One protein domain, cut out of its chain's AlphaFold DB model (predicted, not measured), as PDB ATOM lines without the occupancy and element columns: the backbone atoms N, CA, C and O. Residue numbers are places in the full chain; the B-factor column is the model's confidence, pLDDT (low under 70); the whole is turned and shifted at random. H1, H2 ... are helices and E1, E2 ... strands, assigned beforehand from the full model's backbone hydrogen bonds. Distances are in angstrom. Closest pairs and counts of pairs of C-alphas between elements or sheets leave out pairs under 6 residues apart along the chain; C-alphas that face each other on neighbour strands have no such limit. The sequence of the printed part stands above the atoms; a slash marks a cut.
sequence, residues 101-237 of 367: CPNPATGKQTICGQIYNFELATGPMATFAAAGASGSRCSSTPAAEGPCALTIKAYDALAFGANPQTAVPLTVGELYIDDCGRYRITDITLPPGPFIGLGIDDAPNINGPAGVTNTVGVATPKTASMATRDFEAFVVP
ATOM      1  N   CYS A 101     107.222 249.892 183.738       93.56
ATOM      2  CA  CYS A 101     107.188 250.962 184.728       93.56
ATOM      3  C   CYS A 101     106.126 252.031 184.405       93.56
ATOM      4  O   CYS A 101     106.430 253.022 183.734       93.56
ATOM      5  N   PRO A 102     104.870 251.834 184.848       92.56
ATOM      6  CA  PRO A 102     103.762 252.720 184.526       92.56
ATOM      7  C   PRO A 102     103.903 254.081 185.211       92.56
ATOM      8  O   PRO A 102     104.471 254.201 186.302       92.56
ATOM      9  N   ASN A 103     103.311 255.101 184.590       94.00
ATOM     10  CA  ASN A 103     103.174 256.414 185.210       94.00
ATOM     11  C   ASN A 103     102.341 256.312 186.500       94.00
ATOM     12  O   ASN A 103     101.338 255.593 186.515       94.00
ATOM     13  N   PRO A 104     102.733 257.014 187.573       96.81
ATOM     14  CA  PRO A 104     101.971 257.033 188.817       96.81
ATOM     15  C   PRO A 104     100.726 257.926 188.715       96.81
ATOM     16  O   PRO A 104     100.624 258.798 187.846       96.81
ATOM     17  N   ALA A 105      99.821 257.781 189.679       97.00
ATOM     18  CA  ALA A 105      98.775 258.757 189.951       97.00
ATOM     19  C   ALA A 105      99.360 260.148 190.276       97.00
ATOM     20  O   ALA A 105     100.485 260.287 190.769       97.00
ATOM     21  N   THR A 106      98.567 261.200 190.041       97.00
ATOM     22  CA  THR A 106      98.973 262.592 190.285       97.00
ATOM     23  C   THR A 106      99.511 262.789 191.703       97.00
ATOM     24  O   THR A 106      98.848 262.461 192.687       97.00
ATOM     25  N   GLY A 107     100.713 263.364 191.811       96.50
ATOM     26  CA  GLY A 107     101.355 263.643 193.098       96.50
ATOM     27  C   GLY A 107     101.982 262.422 193.780       96.50
ATOM     28  O   GLY A 107     102.364 262.522 194.945       96.50
ATOM     29  N   LYS A 108     102.095 261.286 193.084       98.38
ATOM     30  CA  LYS A 108     102.793 260.072 193.537       98.38
ATOM     31  C   LYS A 108     104.025 259.792 192.672       98.38
ATOM     32  O   LYS A 108     104.266 260.493 191.692       98.38
ATOM     33  N   GLN A 109     104.797 258.772 193.037       98.38
ATOM     34  CA  GLN A 109     105.941 258.287 192.259       98.38
ATOM     35  C   GLN A 109     105.877 256.768 192.119       98.38
ATOM     36  O   GLN A 109     105.558 256.074 193.079       98.38
ATOM     37  N   THR A 110     106.194 256.255 190.934       98.38
ATOM     38  CA  THR A 110     106.416 254.819 190.714       98.38
ATOM     39  C   THR A 110     107.918 254.589 190.619       98.38
ATOM     40  O   THR A 110     108.605 255.365 189.961       98.38
ATOM     41  N   ILE A 111     108.443 253.546 191.260       98.25
ATOM     42  CA  ILE A 111     109.857 253.163 191.151       98.25
ATOM     43  C   ILE A 111     109.934 251.736 190.625       98.25
ATOM     44  O   ILE A 111     109.304 250.840 191.186       98.25
ATOM     45  N   CYS A 112     110.717 251.524 189.573       97.31
ATOM     46  CA  CYS A 112     110.979 250.208 189.008       97.31
ATOM     47  C   CYS A 112     112.467 250.001 188.792       97.31
ATOM     48  O   CYS A 112     113.207 250.945 188.502       97.31
ATOM     49  N   GLY A 113     112.896 248.750 188.881       95.62
ATOM     50  CA  GLY A 113     114.297 248.438 188.703       95.62
ATOM     51  C   GLY A 113     114.618 246.962 188.806       95.62
ATOM     52  O   GLY A 113     113.755 246.097 188.657       95.62
ATOM     53  N   GLN A 114     115.894 246.703 189.066       95.19
ATOM     54  CA  GLN A 114     116.484 245.375 189.143       95.19
ATOM     55  C   GLN A 114     117.280 245.252 190.441       95.19
ATOM     56  O   GLN A 114     118.029 246.159 190.813       95.19
ATOM     57  N   ILE A 115     117.114 244.120 191.118       95.12
ATOM     58  CA  ILE A 115     117.912 243.733 192.276       95.12
ATOM     59  C   ILE A 115     119.152 243.002 191.771       95.12
ATOM     60  O   ILE A 115     119.064 242.060 190.977       95.12
ATOM     61  N   TYR A 116     120.311 243.421 192.257       93.50
ATOM     62  CA  TYR A 116     121.594 242.811 191.952       93.50
ATOM     63  C   TYR A 116     122.201 242.182 193.196       93.50
ATOM     64  O   TYR A 116     122.028 242.671 194.313       93.50
ATOM     65  N   ASN A 117     122.967 241.113 193.010       91.62
ATOM     66  CA  ASN A 117     123.813 240.631 194.089       91.62
ATOM     67  C   ASN A 117     125.023 241.563 194.207       91.62
ATOM     68  O   ASN A 117     125.786 241.715 193.252       91.62
ATOM     69  N   PHE A 118     125.197 242.188 195.370       91.44
ATOM     70  CA  PHE A 118     126.288 243.128 195.605       91.44
ATOM     71  C   PHE A 118     127.669 242.490 195.415       91.44
ATOM     72  O   PHE A 118     128.610 243.182 195.041       91.44
ATOM     73  N   GLU A 119     127.807 241.182 195.631       85.88
ATOM     74  CA  GLU A 119     129.097 240.496 195.559       85.88
ATOM     75  C   GLU A 119     129.503 240.097 194.134       85.88
ATOM     76  O   GLU A 119     130.668 240.186 193.749       85.88
ATOM     77  N   LEU A 120     128.544 239.649 193.323       68.50
ATOM     78  CA  LEU A 120     128.843 239.002 192.048       68.50
ATOM     79  C   LEU A 120     129.306 240.025 191.002       68.50
ATOM     80  O   LEU A 120     128.511 240.696 190.343       68.50
ATOM     81  N   ALA A 121     130.623 240.104 190.841       52.59
ATOM     82  CA  ALA A 121     131.298 241.007 189.918       52.59
ATOM     83  C   ALA A 121     131.742 240.358 188.597       52.59
ATOM     84  O   ALA A 121     132.569 240.912 187.869       52.59
ATOM     85  N   THR A 122     131.234 239.171 188.262       45.78
ATOM     86  CA  THR A 122     131.504 238.561 186.956       45.78
ATOM     87  C   THR A 122     130.564 239.151 185.905       45.78
ATOM     88  O   THR A 122     129.488 238.614 185.664       45.78
ATOM     89  N   GLY A 123     130.988 240.253 185.280       52.16
ATOM     90  CA  GLY A 123     130.278 240.921 184.179       52.16
ATOM     91  C   GLY A 123     129.410 242.109 184.623       52.16
ATOM     92  O   GLY A 123     129.526 242.530 185.777       52.16
ATOM     93  N   PRO A 124     128.569 242.691 183.732       52.81
ATOM     94  CA  PRO A 124     127.541 243.643 184.162       52.81
ATOM     95  C   PRO A 124     126.806 243.000 185.336       52.81
ATOM     96  O   PRO A 124     126.486 241.817 185.243       52.81
ATOM     97  N   MET A 125     126.686 243.723 186.455       64.31
ATOM     98  CA  MET A 125     126.351 243.151 187.765       64.31
ATOM     99  C   MET A 125     125.356 242.003 187.658       64.31
ATOM    100  O   MET A 125     124.290 242.170 187.061       64.31
ATOM    101  N   ALA A 126     125.709 240.839 188.205       79.50
ATOM    102  CA  ALA A 126     124.853 239.676 188.062       79.50
ATOM    103  C   ALA A 126     123.506 239.970 188.733       79.50
ATOM    104  O   ALA A 126     123.432 240.260 189.934       79.50
ATOM    105  N   THR A 127     122.445 239.930 187.931       87.81
ATOM    106  CA  THR A 127     121.070 240.053 188.410       87.81
ATOM    107  C   THR A 127     120.845 239.025 189.507       87.81
ATOM    108  O   THR A 127     121.216 237.857 189.355       87.81
ATOM    109  N   PHE A 128     120.241 239.440 190.615       91.62
ATOM    110  CA  PHE A 128     119.808 238.501 191.633       91.62
ATOM    111  C   PHE A 128     118.554 237.803 191.108       91.62
ATOM    112  O   PHE A 128     117.469 238.362 191.181       91.62
ATOM    113  N   ALA A 129     118.719 236.623 190.517       91.31
ATOM    114  CA  ALA A 129     117.645 235.838 189.919       91.31
ATOM    115  C   ALA A 129     117.641 234.422 190.502       91.31
ATOM    116  O   ALA A 129     118.691 233.881 190.863       91.31
ATOM    117  N   ALA A 130     116.461 233.813 190.589       90.56
ATOM    118  CA  ALA A 130     116.330 232.407 190.941       90.56
ATOM    119  C   ALA A 130     116.926 231.511 189.840       90.56
ATOM    120  O   ALA A 130     116.972 231.867 188.659       90.56
ATOM    121  N   ALA A 131     117.363 230.309 190.216       88.25
ATOM    122  CA  ALA A 131     117.797 229.318 189.241       88.25
ATOM    123  C   ALA A 131     116.632 228.955 188.302       88.25
ATOM    124  O   ALA A 131     115.577 228.522 188.759       88.25
ATOM    125  N   GLY A 132     116.824 229.131 186.991       88.62
ATOM    126  CA  GLY A 132     115.782 228.870 185.990       88.62
ATOM    127  C   GLY A 132     114.658 229.912 185.945       88.62
ATOM    128  O   GLY A 132     113.586 229.599 185.431       88.62
ATOM    129  N   ALA A 133     114.889 231.119 186.476       91.62
ATOM    130  CA  ALA A 133     113.909 232.201 186.490       91.62
ATOM    131  C   ALA A 133     113.329 232.500 185.098       91.62
ATOM    132  O   ALA A 133     114.048 232.546 184.093       91.62
ATOM    133  N   SER A 134     112.016 232.721 185.051       90.38
ATOM    134  CA  SER A 134     111.272 232.942 183.806       90.38
ATOM    135  C   SER A 134     110.639 234.331 183.707       90.38
ATOM    136  O   SER A 134     109.995 234.641 182.703       90.38
ATOM    137  N   GLY A 135     110.781 235.161 184.738       90.31
ATOM    138  CA  GLY A 135     110.059 236.419 184.903       90.31
ATOM    139  C   GLY A 135     108.693 236.231 185.554       90.31
ATOM    140  O   GLY A 135     107.800 237.054 185.355       90.31
ATOM    141  N   SER A 136     108.502 235.128 186.279       90.94
ATOM    142  CA  SER A 136     107.248 234.839 186.969       90.94
ATOM    143  C   SER A 136     107.138 235.679 188.231       90.94
ATOM    144  O   SER A 136     108.063 235.728 189.040       90.94
ATOM    145  N   ARG A 137     105.976 236.308 188.431       93.25
ATOM    146  CA  ARG A 137     105.689 237.062 189.656       93.25
ATOM    147  C   ARG A 137     105.854 236.160 190.880       93.25
ATOM    148  O   ARG A 137     105.317 235.052 190.913       93.25
ATOM    149  N   CYS A 138     106.514 236.677 191.908       91.62
ATOM    150  CA  CYS A 138     106.605 236.016 193.200       91.62
ATOM    151  C   CYS A 138     105.220 235.848 193.844       91.62
ATOM    152  O   CYS A 138     104.365 236.738 193.777       91.62
ATOM    153  N   SER A 139     104.992 234.702 194.488       89.00
ATOM    154  CA  SER A 139     103.759 234.447 195.234       89.00
ATOM    155  C   SER A 139     103.661 235.306 196.495       89.00
ATOM    156  O   SER A 139     104.654 235.810 197.007       89.00
ATOM    157  N   SER A 140     102.453 235.417 197.053       82.75
ATOM    158  CA  SER A 140     102.230 236.068 198.352       82.75
ATOM    159  C   SER A 140     102.901 235.343 199.523       82.75
ATOM    160  O   SER A 140     103.121 235.942 200.570       82.75
ATOM    161  N   THR A 141     103.196 234.053 199.366       85.62
ATOM    162  CA  THR A 141     104.017 233.286 200.306       85.62
ATOM    163  C   THR A 141     105.481 233.438 199.900       85.62
ATOM    164  O   THR A 141     105.802 233.061 198.769       85.62
ATOM    165  N   PRO A 142     106.356 233.968 200.775       85.38
ATOM    166  CA  PRO A 142     107.775 234.087 200.469       85.38
ATOM    167  C   PRO A 142     108.411 232.728 200.180       85.38
ATOM    168  O   PRO A 142     108.120 231.736 200.854       85.38
ATOM    169  N   ALA A 143     109.285 232.694 199.179       87.44
ATOM    170  CA  ALA A 143     110.162 231.556 198.945       87.44
ATOM    171  C   ALA A 143     111.243 231.478 200.038       87.44
ATOM    172  O   ALA A 143     111.442 232.420 200.800       87.44
ATOM    173  N   ALA A 144     111.957 230.354 200.104       84.12
ATOM    174  CA  ALA A 144     113.079 230.201 201.031       84.12
ATOM    175  C   ALA A 144     114.330 230.978 200.586       84.12
ATOM    176  O   ALA A 144     115.132 231.377 201.423       84.12
ATOM    177  N   GLU A 145     114.506 231.176 199.277       85.19
ATOM    178  CA  GLU A 145     115.694 231.794 198.686       85.19
ATOM    179  C   GLU A 145     115.341 232.610 197.433       85.19
ATOM    180  O   GLU A 145     114.237 232.517 196.884       85.19
ATOM    181  N   GLY A 146     116.317 233.382 196.950       89.19
ATOM    182  CA  GLY A 146     116.200 234.178 195.732       89.19
ATOM    183  C   GLY A 146     115.298 235.407 195.895       89.19
ATOM    184  O   GLY A 146     114.917 235.767 197.010       89.19
ATOM    185  N   PRO A 147     114.939 236.077 194.790       92.31
ATOM    186  CA  PRO A 147     114.150 237.312 194.832       92.31
ATOM    187  C   PRO A 147     112.810 237.183 195.546       92.31
ATOM    188  O   PRO A 147     112.388 238.099 196.245       92.31
ATOM    189  N   CYS A 148     112.156 236.030 195.412       92.25
ATOM    190  CA  CYS A 148     110.855 235.779 196.022       92.25
ATOM    191  C   CYS A 148     110.916 235.504 197.530       92.25
ATOM    192  O   CYS A 148     109.865 235.343 198.148       92.25
ATOM    193  N   ALA A 149     112.112 235.444 198.120       91.62
ATOM    194  CA  ALA A 149     112.303 235.459 199.566       91.62
ATOM    195  C   ALA A 149     112.404 236.887 200.128       91.62
ATOM    196  O   ALA A 149     112.380 237.062 201.342       91.62
ATOM    197  N   LEU A 150     112.513 237.905 199.269       92.12
ATOM    198  CA  LEU A 150     112.713 239.286 199.687       92.12
ATOM    199  C   LEU A 150     111.393 240.027 199.885       92.12
ATOM    200  O   LEU A 150     110.341 239.693 199.339       92.12
ATOM    201  N   THR A 151     111.486 241.125 200.620       91.56
ATOM    202  CA  THR A 151     110.454 242.150 200.711       91.56
ATOM    203  C   THR A 151     111.084 243.530 200.580       91.56
ATOM    204  O   THR A 151     112.241 243.741 200.945       91.56
ATOM    205  N   ILE A 152     110.327 244.474 200.019       94.31
ATOM    206  CA  ILE A 152     110.770 245.850 199.803       94.31
ATOM    207  C   ILE A 152     109.767 246.787 200.463       94.31
ATOM    208  O   ILE A 152     108.563 246.703 200.214       94.31
ATOM    209  N   LYS A 153     110.261 247.710 201.284       95.44
ATOM    210  CA  LYS A 153     109.455 248.781 201.879       95.44
ATOM    211  C   LYS A 153     110.008 250.140 201.483       95.44
ATOM    212  O   LYS A 153     111.215 250.360 201.520       95.44
ATOM    213  N   ALA A 154     109.112 251.055 201.125       97.25
ATOM    214  CA  ALA A 154     109.454 252.446 200.857       97.25
ATOM    215  C   ALA A 154     109.377 253.273 202.148       97.25
ATOM    216  O   ALA A 154     108.472 253.075 202.956       97.25
ATOM    217  N   TYR A 155     110.291 254.222 202.326       97.06
ATOM    218  CA  TYR A 155     110.386 255.109 203.486       97.06
ATOM    219  C   TYR A 155     110.721 256.541 203.055       97.06
ATOM    220  O   TYR A 155     111.273 256.767 201.977       97.06
ATOM    221  N   ASP A 156     110.460 257.515 203.929       96.06
ATOM    222  CA  ASP A 156     111.230 258.761 203.900       96.06
ATOM    223  C   ASP A 156     112.685 258.415 204.247       96.06
ATOM    224  O   ASP A 156     112.960 257.913 205.343       96.06
ATOM    225  N   ALA A 157     113.614 258.644 203.314       93.50
ATOM    226  CA  ALA A 157     115.001 258.223 203.499       93.50
ATOM    227  C   ALA A 157     115.679 258.935 204.681       93.50
ATOM    228  O   ALA A 157     116.535 258.339 205.333       93.50
ATOM    229  N   LEU A 158     115.293 260.181 204.985       91.25
ATOM    230  CA  LEU A 158     115.846 260.916 206.124       91.25
ATOM    231  C   LEU A 158     115.304 260.363 207.442       91.25
ATOM    232  O   LEU A 158     116.070 260.168 208.382       91.25
ATOM    233  N   ALA A 159     114.004 260.062 207.510       92.56
ATOM    234  CA  ALA A 159     113.404 259.480 208.711       92.56
ATOM    235  C   ALA A 159     113.955 258.071 208.995       92.56
ATOM    236  O   ALA A 159     114.311 257.763 210.132       92.56
ATOM    237  N   PHE A 160     114.079 257.240 207.954       92.00
ATOM    238  CA  PHE A 160     114.705 255.920 208.050       92.00
ATOM    239  C   PHE A 160     116.184 256.022 208.431       92.00
ATOM    240  O   PHE A 160     116.643 255.316 209.325       92.00
ATOM    241  N   GLY A 161     116.898 256.964 207.813       89.06
ATOM    242  CA  GLY A 161     118.280 257.314 208.117       89.06
ATOM    243  C   GLY A 161     118.515 257.805 209.547       89.06
ATOM    244  O   GLY A 161     119.596 257.606 210.086       89.06
ATOM    245  N   ALA A 162     117.522 258.437 210.172       89.00
ATOM    246  CA  ALA A 162     117.608 258.899 211.553       89.00
ATOM    247  C   ALA A 162     117.332 257.773 212.561       89.00
ATOM    248  O   ALA A 162     118.053 257.641 213.549       89.00
ATOM    249  N   ASN A 163     116.288 256.968 212.329       89.00
ATOM    250  CA  ASN A 163     115.991 255.800 213.154       89.00
ATOM    251  C   ASN A 163     115.142 254.763 212.387       89.00
ATOM    252  O   ASN A 163     113.916 254.911 212.308       89.00
ATOM    253  N   PRO A 164     115.745 253.668 211.893       87.94
ATOM    254  CA  PRO A 164     115.032 252.672 211.094       87.94
ATOM    255  C   PRO A 164     114.009 251.867 211.910       87.94
ATOM    256  O   PRO A 164     113.051 251.349 211.345       87.94
ATOM    257  N   GLN A 165     114.160 251.793 213.241       85.75
ATOM    258  CA  GLN A 165     113.250 251.039 214.117       85.75
ATOM    259  C   GLN A 165     111.895 251.730 214.300       85.75
ATOM    260  O   GLN A 165     110.890 251.073 214.554       85.75
ATOM    261  N   THR A 166     111.864 253.058 214.183       90.56
ATOM    262  CA  THR A 166     110.645 253.865 214.354       90.56
ATOM    263  C   THR A 166     110.152 254.479 213.048       90.56
ATOM    264  O   THR A 166     109.104 255.122 213.034       90.56
ATOM    265  N   ALA A 167     110.906 254.329 211.959       92.75
ATOM    266  CA  ALA A 167     110.522 254.847 210.660       92.75
ATOM    267  C   ALA A 167     109.266 254.132 210.147       92.75
ATOM    268  O   ALA A 167     109.207 252.905 210.058       92.75
ATOM    269  N   VAL A 168     108.253 254.919 209.796       94.81
ATOM    270  CA  VAL A 168     106.988 254.405 209.274       94.81
ATOM    271  C   VAL A 168     107.125 254.207 207.761       94.81
ATOM    272  O   VAL A 168     107.514 255.156 207.073       94.81
ATOM    273  N   PRO A 169     106.821 253.011 207.222       96.44
ATOM    274  CA  PRO A 169     106.787 252.802 205.781       96.44
ATOM    275  C   PRO A 169     105.786 253.740 205.100       96.44
ATOM    276  O   PRO A 169     104.692 253.984 205.611       96.44
ATOM    277  N   LEU A 170     106.149 254.242 203.925       97.81
ATOM    278  CA  LEU A 170     105.261 255.024 203.077       97.81
ATOM    279  C   LEU A 170     104.147 254.139 202.521       97.81
ATOM    280  O   LEU A 170     104.355 252.970 202.195       97.81
ATOM    281  N   THR A 171     102.967 254.728 202.348       98.06
ATOM    282  CA  THR A 171     101.874 254.075 201.627       98.06
ATOM    283  C   THR A 171     102.224 253.970 200.148       98.06
ATOM    284  O   THR A 171     102.585 254.974 199.523       98.06
ATOM    285  N   VAL A 172     102.055 252.772 199.596       98.06
ATOM    286  CA  VAL A 172     102.298 252.431 198.190       98.06
ATOM    287  C   VAL A 172     101.049 251.787 197.587       98.06
ATOM    288  O   VAL A 172     100.167 251.341 198.323       98.06
ATOM    289  N   GLY A 173     100.977 251.754 196.260       96.38
ATOM    290  CA  GLY A 173     100.023 250.941 195.515       96.38
ATOM    291  C   GLY A 173     100.462 249.476 195.481       96.38
ATOM    292  O   GLY A 173     100.536 248.805 196.508       96.38
ATOM    293  N   GLU A 174     100.756 248.964 194.290       94.50
ATOM    294  CA  GLU A 174     101.239 247.598 194.110       94.50
ATOM    295  C   GLU A 174     102.753 247.509 194.357       94.50
ATOM    296  O   GLU A 174     103.531 248.253 193.760       94.50
ATOM    297  N   LEU A 175     103.164 246.529 195.172       94.25
ATOM    298  CA  LEU A 175     104.519 245.978 195.161       94.25
ATOM    299  C   LEU A 175     104.533 244.707 194.299       94.25
ATOM    300  O   LEU A 175     103.842 243.723 194.582       94.25
ATOM    301  N   TYR A 176     105.336 244.737 193.245       94.62
ATOM    302  CA  TYR A 176     105.599 243.619 192.353       94.62
ATOM    303  C   TYR A 176     107.077 243.247 192.445       94.62
ATOM    304  O   TYR A 176     107.936 244.122 192.356       94.62
ATOM    305  N   ILE A 177     107.356 241.953 192.581       94.88
ATOM    306  CA  ILE A 177     108.684 241.350 192.448       94.88
ATOM    307  C   ILE A 177     108.497 240.070 191.629       94.88
ATOM    308  O   ILE A 177     107.483 239.380 191.798       94.88
ATOM    309  N   ASP A 178     109.439 239.756 190.748       94.75
ATOM    310  CA  ASP A 178     109.495 238.474 190.046       94.75
ATOM    311  C   ASP A 178     110.750 237.663 190.383       94.75
ATOM    312  O   ASP A 178     111.683 238.136 191.033       94.75
ATOM    313  N   ASP A 179     110.763 236.412 189.931       93.88
ATOM    314  CA  ASP A 179     111.868 235.472 190.118       93.88
ATOM    315  C   ASP A 179     113.176 235.886 189.412       93.88
ATOM    316  O   ASP A 179     114.230 235.327 189.718       93.88
ATOM    317  N   CYS A 180     113.146 236.894 188.535       94.56
ATOM    318  CA  CYS A 180     114.326 237.507 187.924       94.56
ATOM    319  C   CYS A 180     114.928 238.635 188.775       94.56
ATOM    320  O   CYS A 180     115.963 239.191 188.403       94.56
ATOM    321  N   GLY A 181     114.288 239.009 189.887       94.38
ATOM    322  CA  GLY A 181     114.718 240.121 190.733       94.38
ATOM    323  C   GLY A 181     114.344 241.491 190.188       94.38
ATOM    324  O   GLY A 181     114.852 242.498 190.685       94.38
ATOM    325  N   ARG A 182     113.461 241.566 189.188       95.88
ATOM    326  CA  ARG A 182     112.878 242.840 188.770       95.88
ATOM    327  C   ARG A 182     111.794 243.215 189.766       95.88
ATOM    328  O   ARG A 182     111.069 242.355 190.268       95.88
ATOM    329  N   TYR A 183     111.664 244.504 190.040       97.12
ATOM    330  CA  TYR A 183     110.657 244.995 190.969       97.12
ATOM    331  C   TYR A 183     110.010 246.284 190.484       97.12
ATOM    332  O   TYR A 183     110.598 247.066 189.734       97.12
ATOM    333  N   ARG A 184     108.785 246.504 190.953       97.06
ATOM    334  CA  ARG A 184     108.019 247.728 190.756       97.06
ATOM    335  C   ARG A 184     107.243 248.051 192.023       97.06
ATOM    336  O   ARG A 184     106.575 247.186 192.580       97.06
ATOM    337  N   ILE A 185     107.288 249.314 192.422       97.88
ATOM    338  CA  ILE A 185     106.511 249.876 193.522       97.88
ATOM    339  C   ILE A 185     105.715 251.041 192.949       97.88
ATOM    340  O   ILE A 185     106.300 252.067 192.597       97.88
ATOM    341  N   THR A 186     104.402 250.880 192.795       97.94
ATOM    342  CA  THR A 186     103.556 251.930 192.211       97.94
ATOM    343  C   THR A 186     103.042 252.897 193.267       97.94
ATOM    344  O   THR A 186     102.942 252.561 194.447       97.94
ATOM    345  N   ASP A 187     102.695 254.106 192.825       98.06
ATOM    346  CA  ASP A 187     101.924 255.090 193.594       98.06
ATOM    347  C   ASP A 187     102.447 255.371 195.009       98.06
ATOM    348  O   ASP A 187     101.681 255.557 195.961       98.06
ATOM    349  N   ILE A 188     103.770 255.438 195.151       98.62
ATOM    350  CA  ILE A 188     104.425 255.783 196.407       98.62
ATOM    351  C   ILE A 188     103.977 257.183 196.817       98.62
ATOM    352  O   ILE A 188     104.097 258.161 196.070       98.62
ATOM    353  N   THR A 189     103.457 257.282 198.037       98.44
ATOM    354  CA  THR A 189     103.140 258.564 198.661       98.44
ATOM    355  C   THR A 189     104.426 259.320 198.928       98.44
ATOM    356  O   THR A 189     105.288 258.829 199.651       98.44
ATOM    357  N   LEU A 190     104.551 260.514 198.347       98.06
ATOM    358  CA  LEU A 190     105.782 261.283 198.467       98.06
ATOM    359  C   LEU A 190     106.035 261.678 199.930       98.06
ATOM    360  O   LEU A 190     105.134 262.222 200.576       98.06
ATOM    361  N   PRO A 191     107.251 261.442 200.444       97.31
ATOM    362  CA  PRO A 191     107.615 261.831 201.795       97.31
ATOM    363  C   PRO A 191     107.771 263.356 201.923       97.31
ATOM    364  O   PRO A 191     107.927 264.061 200.915       97.31
ATOM    365  N   PRO A 192     107.780 263.894 203.157       95.50
ATOM    366  CA  PRO A 192     108.153 265.284 203.398       95.50
ATOM    367  C   PRO A 192     109.627 265.546 203.050       95.50
ATOM    368  O   PRO A 192     109.914 266.563 202.412       95.50
ATOM    369  N   GLY A 193     110.540 264.616 203.358       92.81
ATOM    370  CA  GLY A 193     111.952 264.688 202.977       92.81
ATOM    371  C   GLY A 193     112.178 264.656 201.457       92.81
ATOM    372  O   GLY A 193     111.261 264.344 200.700       92.81
ATOM    373  N   PRO A 194     113.378 265.005 200.963       93.62
ATOM    374  CA  PRO A 194     113.660 265.114 199.528       93.62
ATOM    375  C   PRO A 194     113.894 263.768 198.822       93.62
ATOM    376  O   PRO A 194     113.966 263.734 197.595       93.62
ATOM    377  N   PHE A 195     113.991 262.664 199.566       95.25
ATOM    378  CA  PHE A 195     114.354 261.351 199.034       95.25
ATOM    379  C   PHE A 195     113.377 260.264 199.485       95.25
ATOM    380  O   PHE A 195     112.925 260.252 200.633       95.25
ATOM    381  N   ILE A 196     113.111 259.317 198.588       97.38
ATOM    382  CA  ILE A 196     112.460 258.044 198.903       97.38
ATOM    383  C   ILE A 196     113.563 257.007 199.110       97.38
ATOM    384  O   ILE A 196     114.424 256.838 198.245       97.38
ATOM    385  N   GLY A 197     113.540 256.329 200.255       95.75
ATOM    386  CA  GLY A 197     114.415 255.199 200.556       95.75
ATOM    387  C   GLY A 197     113.685 253.878 200.340       95.75
ATOM    388  O   GLY A 197     112.516 253.767 200.704       95.75
ATOM    389  N   LEU A 198     114.359 252.876 199.781       96.62
ATOM    390  CA  LEU A 198     113.886 251.497 199.728       96.62
ATOM    391  C   LEU A 198     114.718 250.655 200.697       96.62
ATOM    392  O   LEU A 198     115.937 250.577 200.551       96.62
ATOM    393  N   GLY A 199     114.049 250.048 201.675       94.56
ATOM    394  CA  GLY A 199     114.612 249.013 202.537       94.56
ATOM    395  C   GLY A 199     114.294 247.638 201.959       94.56
ATOM    396  O   GLY A 199     113.124 247.346 201.703       94.56
ATOM    397  N   ILE A 200     115.324 246.826 201.739       93.69
ATOM    398  CA  ILE A 200     115.248 245.497 201.125       93.69
ATOM    399  C   ILE A 200     115.813 244.493 202.128       93.69
ATOM    400  O   ILE A 200     116.917 244.694 202.633       93.69
ATOM    401  N   ASP A 201     115.055 243.446 202.434       88.25
ATOM    402  CA  ASP A 201     115.455 242.414 203.399       88.25
ATOM    403  C   ASP A 201     114.723 241.093 203.125       88.25
ATOM    404  O   ASP A 201     113.782 241.049 202.322       88.25
ATOM    405  N   ASP A 202     115.114 240.043 203.841       81.44
ATOM    406  CA  ASP A 202     114.423 238.759 203.830       81.44
ATOM    407  C   ASP A 202     113.019 238.878 204.466       81.44
ATOM    408  O   ASP A 202     112.803 239.477 205.525       81.44
ATOM    409  N   ALA A 203     112.014 238.287 203.826       76.94
ATOM    410  CA  ALA A 203     110.650 238.234 204.334       76.94
ATOM    411  C   ALA A 203     110.478 237.096 205.366       76.94
ATOM    412  O   ALA A 203     111.106 236.047 205.243       76.94
ATOM    413  N   PRO A 204     109.587 237.234 206.373       63.78
ATOM    414  CA  PRO A 204     108.713 238.379 206.653       63.78
ATOM    415  C   PRO A 204     109.368 239.475 207.516       63.78
ATOM    416  O   PRO A 204     108.755 240.520 207.748       63.78
ATOM    417  N   ASN A 205     110.582 239.240 208.014       58.12
ATOM    418  CA  ASN A 205     111.228 240.079 209.015       58.12
ATOM    419  C   ASN A 205     112.222 241.039 208.360       58.12
ATOM    420  O   ASN A 205     113.416 240.777 208.351       58.12
ATOM    421  N   ILE A 206     111.737 242.196 207.910       56.66
ATOM    422  CA  ILE A 206     112.629 243.346 207.718       56.66
ATOM    423  C   ILE A 206     113.070 243.777 209.114       56.66
ATOM    424  O   ILE A 206     112.189 244.075 209.927       56.66
ATOM    425  N   ASN A 207     114.384 243.811 209.365       48.12
ATOM    426  CA  ASN A 207     115.080 244.299 210.573       48.12
ATOM    427  C   ASN A 207     115.773 243.228 211.440       48.12
ATOM    428  O   ASN A 207     115.680 243.285 212.672       48.12
ATOM    429  N   GLY A 208     116.528 242.289 210.863       47.94
ATOM    430  CA  GLY A 208     117.388 241.445 211.698       47.94
ATOM    431  C   GLY A 208     118.574 240.793 210.984       47.94
ATOM    432  O   GLY A 208     118.406 240.265 209.894       47.94
ATOM    433  N   PRO A 209     119.753 240.688 211.631       50.66
ATOM    434  CA  PRO A 209     120.937 240.001 211.090       50.66
ATOM    435  C   PRO A 209     120.790 238.464 211.026       50.66
ATOM    436  O   PRO A 209     121.783 237.748 210.892       50.66
ATOM    437  N   ALA A 210     119.570 237.953 211.207       51.06
ATOM    438  CA  ALA A 210     119.238 236.533 211.262       51.06
ATOM    439  C   ALA A 210     118.810 235.963 209.896       51.06
ATOM    440  O   ALA A 210     118.545 234.764 209.805       51.06
ATOM    441  N   GLY A 211     118.725 236.814 208.869       64.31
ATOM    442  CA  GLY A 211     118.463 236.424 207.490       64.31
ATOM    443  C   GLY A 211     119.675 235.815 206.773       64.31
ATOM    444  O   GLY A 211     120.806 235.809 207.272       64.31
ATOM    445  N   VAL A 212     119.421 235.299 205.573       79.25
ATOM    446  CA  VAL A 212     120.433 234.902 204.583       79.25
ATOM    447  C   VAL A 212     121.097 236.148 203.981       79.25
ATOM    448  O   VAL A 212     122.283 236.119 203.628       79.25
ATOM    449  N   THR A 213     120.361 237.258 203.900       86.38
ATOM    450  CA  THR A 213     120.860 238.561 203.453       86.38
ATOM    451  C   THR A 213     120.906 239.576 204.599       86.38
ATOM    452  O   THR A 213     120.278 239.410 205.642       86.38
ATOM    453  N   ASN A 214     121.740 240.605 204.448       91.00
ATOM    454  CA  ASN A 214     121.684 241.789 205.300       91.00
ATOM    455  C   ASN A 214     120.590 242.727 204.788       91.00
ATOM    456  O   ASN A 214     120.428 242.864 203.572       91.00
ATOM    457  N   THR A 215     119.967 243.481 205.693       92.25
ATOM    458  CA  THR A 215     119.103 244.601 205.317       92.25
ATOM    459  C   THR A 215     119.893 245.618 204.482       92.25
ATOM    460  O   THR A 215     120.937 246.126 204.913       92.25
ATOM    461  N   VAL A 216     119.382 245.954 203.299       94.19
ATOM    462  CA  VAL A 216     119.970 246.940 202.385       94.19
ATOM    463  C   VAL A 216     119.075 248.168 202.274       94.19
ATOM    464  O   VAL A 216     117.860 248.054 202.143       94.19
ATOM    465  N   GLY A 217     119.689 249.350 202.284       94.62
ATOM    466  CA  GLY A 217     119.024 250.612 201.974       94.62
ATOM    467  C   GLY A 217     119.556 251.233 200.683       94.62
ATOM    468  O   GLY A 217     120.763 251.411 200.533       94.62
ATOM    469  N   VAL A 218     118.667 251.630 199.778       96.12
ATOM    470  CA  VAL A 218     118.986 252.477 198.611       96.12
ATOM    471  C   VAL A 218     118.049 253.681 198.583       96.12
ATOM    472  O   VAL A 218     116.964 253.622 199.158       96.12
ATOM    473  N   ALA A 219     118.434 254.786 197.945       95.81
ATOM    474  CA  ALA A 219     117.598 255.985 197.900       95.81
ATOM    475  C   ALA A 219     117.613 256.671 196.532       95.81
ATOM    476  O   ALA A 219     118.614 256.651 195.818       95.81
ATOM    477  N   THR A 220     116.495 257.312 196.198       95.25
ATOM    478  CA  THR A 220     116.316 258.119 194.984       95.25
ATOM    479  C   THR A 220     115.641 259.450 195.327       95.25
ATOM    480  O   THR A 220     114.865 259.509 196.291       95.25
ATOM    481  N   PRO A 221     115.896 260.540 194.578       95.31
ATOM    482  CA  PRO A 221     115.124 261.772 194.705       95.31
ATOM    483  C   PRO A 221     113.623 261.522 194.557       95.31
ATOM    484  O   PRO A 221     113.186 260.717 193.724       95.31
ATOM    485  N   LYS A 222     112.825 262.239 195.355       95.12
ATOM    486  CA  LYS A 222     111.378 262.260 195.152       95.12
ATOM    487  C   LYS A 222     111.043 263.126 193.941       95.12
ATOM    488  O   LYS A 222     111.595 264.215 193.775       95.12
ATOM    489  N   THR A 223     110.110 262.694 193.110       96.31
ATOM    490  CA  THR A 223     109.626 263.493 191.981       96.31
ATOM    491  C   THR A 223     108.150 263.214 191.756       96.31
ATOM    492  O   THR A 223     107.742 262.075 191.549       96.31
ATOM    493  N   ALA A 224     107.334 264.263 191.847       97.31
ATOM    494  CA  ALA A 224     105.889 264.132 191.733       97.31
ATOM    495  C   ALA A 224     105.466 263.772 190.309       97.31
ATOM    496  O   ALA A 224     105.959 264.352 189.344       97.31
ATOM    497  N   SER A 225     104.510 262.848 190.209       96.62
ATOM    498  CA  SER A 225     103.923 262.384 188.952       96.62
ATOM    499  C   SER A 225     104.953 261.780 187.981       96.62
ATOM    500  O   SER A 225     104.802 261.905 186.769       96.62
ATOM    501  N   MET A 226     106.006 261.136 188.504       96.25
ATOM    502  CA  MET A 226     107.096 260.557 187.709       96.25
ATOM    503  C   MET A 226     107.279 259.056 187.972       96.25
ATOM    504  O   MET A 226     107.123 258.577 189.095       96.25
ATOM    505  N   ALA A 227     107.652 258.315 186.927       96.19
ATOM    506  CA  ALA A 227     108.161 256.954 187.042       96.19
ATOM    507  C   ALA A 227     109.700 256.967 187.031       96.19
ATOM    508  O   ALA A 227     110.310 257.371 186.042       96.19
ATOM    509  N   THR A 228     110.333 256.520 188.116       96.69
ATOM    510  CA  THR A 228     111.777 256.261 188.174       96.69
ATOM    511  C   THR A 228     112.044 254.866 187.633       96.69
ATOM    512  O   THR A 228     111.554 253.880 188.183       96.69
ATOM    513  N   ARG A 229     112.808 254.795 186.546       94.44
ATOM    514  CA  ARG A 229     113.137 253.558 185.831       94.44
ATOM    515  C   ARG A 229     114.583 253.164 186.091       94.44
ATOM    516  O   ARG A 229     115.369 253.989 186.551       94.44
ATOM    517  N   ASP A 230     114.896 251.901 185.814       91.12
ATOM    518  CA  ASP A 230     116.249 251.341 185.903       91.12
ATOM    519  C   ASP A 230     116.922 251.565 187.268       91.12
ATOM    520  O   ASP A 230     118.140 251.705 187.373       91.12
ATOM    521  N   PHE A 231     116.123 251.604 188.342       95.19
ATOM    522  CA  PHE A 231     116.639 251.890 189.673       95.19
ATOM    523  C   PHE A 231     117.358 250.668 190.257       95.19
ATOM    524  O   PHE A 231     116.760 249.626 190.538       95.19
ATOM    525  N   GLU A 232     118.669 250.788 190.437       94.44
ATOM    526  CA  GLU A 232     119.501 249.700 190.943       94.44
ATOM    527  C   GLU A 232     119.264 249.477 192.443       94.44
ATOM    528  O   GLU A 232     119.504 250.354 193.275       94.44
ATOM    529  N   ALA A 233     118.819 248.270 192.776       95.44
ATOM    530  CA  ALA A 233     118.693 247.770 194.135       95.44
ATOM    531  C   ALA A 233     119.696 246.635 194.362       95.44
ATOM    532  O   ALA A 233     120.196 246.033 193.410       95.44
ATOM    533  N   PHE A 234     119.981 246.307 195.621       95.31
ATOM    534  CA  PHE A 234     120.992 245.305 195.942       95.31
ATOM    535  C   PHE A 234     120.538 244.372 197.053       95.31
ATOM    536  O   PHE A 234     119.786 244.764 197.941       95.31
ATOM    537  N   VAL A 235     121.080 243.160 197.023       94.06
ATOM    538  CA  VAL A 235     121.176 242.281 198.187       94.06
ATOM    539  C   VAL A 235     122.635 242.112 198.568       94.06
ATOM    540  O   VAL A 235     123.506 242.004 197.701       94.06
ATOM    541  N   VAL A 236     122.901 242.052 199.867       93.88
ATOM    542  CA  VAL A 236     124.228 241.734 200.401       93.88
ATOM    543  C   VAL A 236     124.104 240.439 201.194       93.88
ATOM    544  O   VAL A 236     123.562 240.475 202.299       93.88
ATOM    545  N   PRO A 237     124.597 239.298 200.683       91.62
ATOM    546  CA  PRO A 237     124.597 238.054 201.443       91.62
ATOM    547  C   PRO A 237     125.302 238.226 202.790       91.62
ATOM    548  O   PRO A 237     126.353 238.870 202.869       91.62
TER     549      PRO A 237
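AT A GLANCE: This is residues 101 to 237 of the 367 residues of an uncharacterized protein of Deltaproteobacteria bacterium (UniProt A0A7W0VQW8). One sheet of seven strands curls like part of a barrel and folds back on itself, so that E2, E5 and E6 face E1, E4 and E3 across its inside, with E7 as the hinge. The short helix H1 stands up from the sheet near one end of E2 and E5, and the long loop of residues 118 to 149 lies towards the other end. The printed part has 137 residues, with E1, E2, H1, E3, E4, E5, E6 and E7 in that order along the chain; the mixed sheet runs E2, E5, E6, E7, E1, E4, E3. The class is mostly strand, though under half of the residues are in named elements. The whole is compact, with a radius of gyration of the C-alphas of 14.3 A and spans of 39 by 31 by 30 A.

IN THESE COORDINATES: Find C-alpha 108 at (102.793, 260.072, 193.537); from there E1 runs 28.6 A to residue 117. After the loop, E2 holds residues 150 to 156, 20.0 A, and H1 follows at once with residues 157 to 162, 8.5 A. Next come E3, residues 175 to 177, 6.8 A, and E4, residues 182 to 189, 21.0 A. Look for E5 from C-alpha 195 at (114.354, 261.351, 199.034) to residue 202, 23.1 A, then E6, residues 213 to 221, 25.5 A. E7, residues 226 to 237, spans 31.6 A, bends by 54 degrees at residue 230 and ends at C-alpha 237, (124.597, 238.054, 201.443).

HOW THE PARTS SIT: The sheet is strongly twisted, with E2 and E3 as edge strands. E2 and E5 are antiparallel, with N 155 and O 197 2.8 A apart. E5, E6 and E7 form a meander, each strand the antiparallel neighbour of the one before; look at N 198 and O 218, 2.8 A, and N 214 and O 236, 2.8 A. E7 and E1 are parallel at 32 degrees, with N 228 and O 110 2.8 A apart. E1 and E4 are antiparallel, with N 185 and O 111 2.8 A apart, and the hairpin E3 and E4 has N 176 and O 184 at 2.8 A. Between the edge strands, the closest C-alphas are those of Ile 152 and Leu 175, 7.8 A apart. H1 is on the sheet at a height of 7.8 A, only just over E2 and E5 with 3 C-alphas on each; its closest C-alphas to E5 are Ala 157 and Gly 197, 4.3 A. Every O i to N i+4 pair in H1 is within hydrogen-bond range.

THE WHOLE: The C-alphas of Gly 132 and Pro 192, the two farthest apart, are 41.1 A apart. The printed part has no cut. The links E1 to E2 and H1 to E3 are long, with 32 and 12 residues. Look for pLDDT under 70 at residues 120 to 125 and 204 to 211; the mean of the printed part is 89.2.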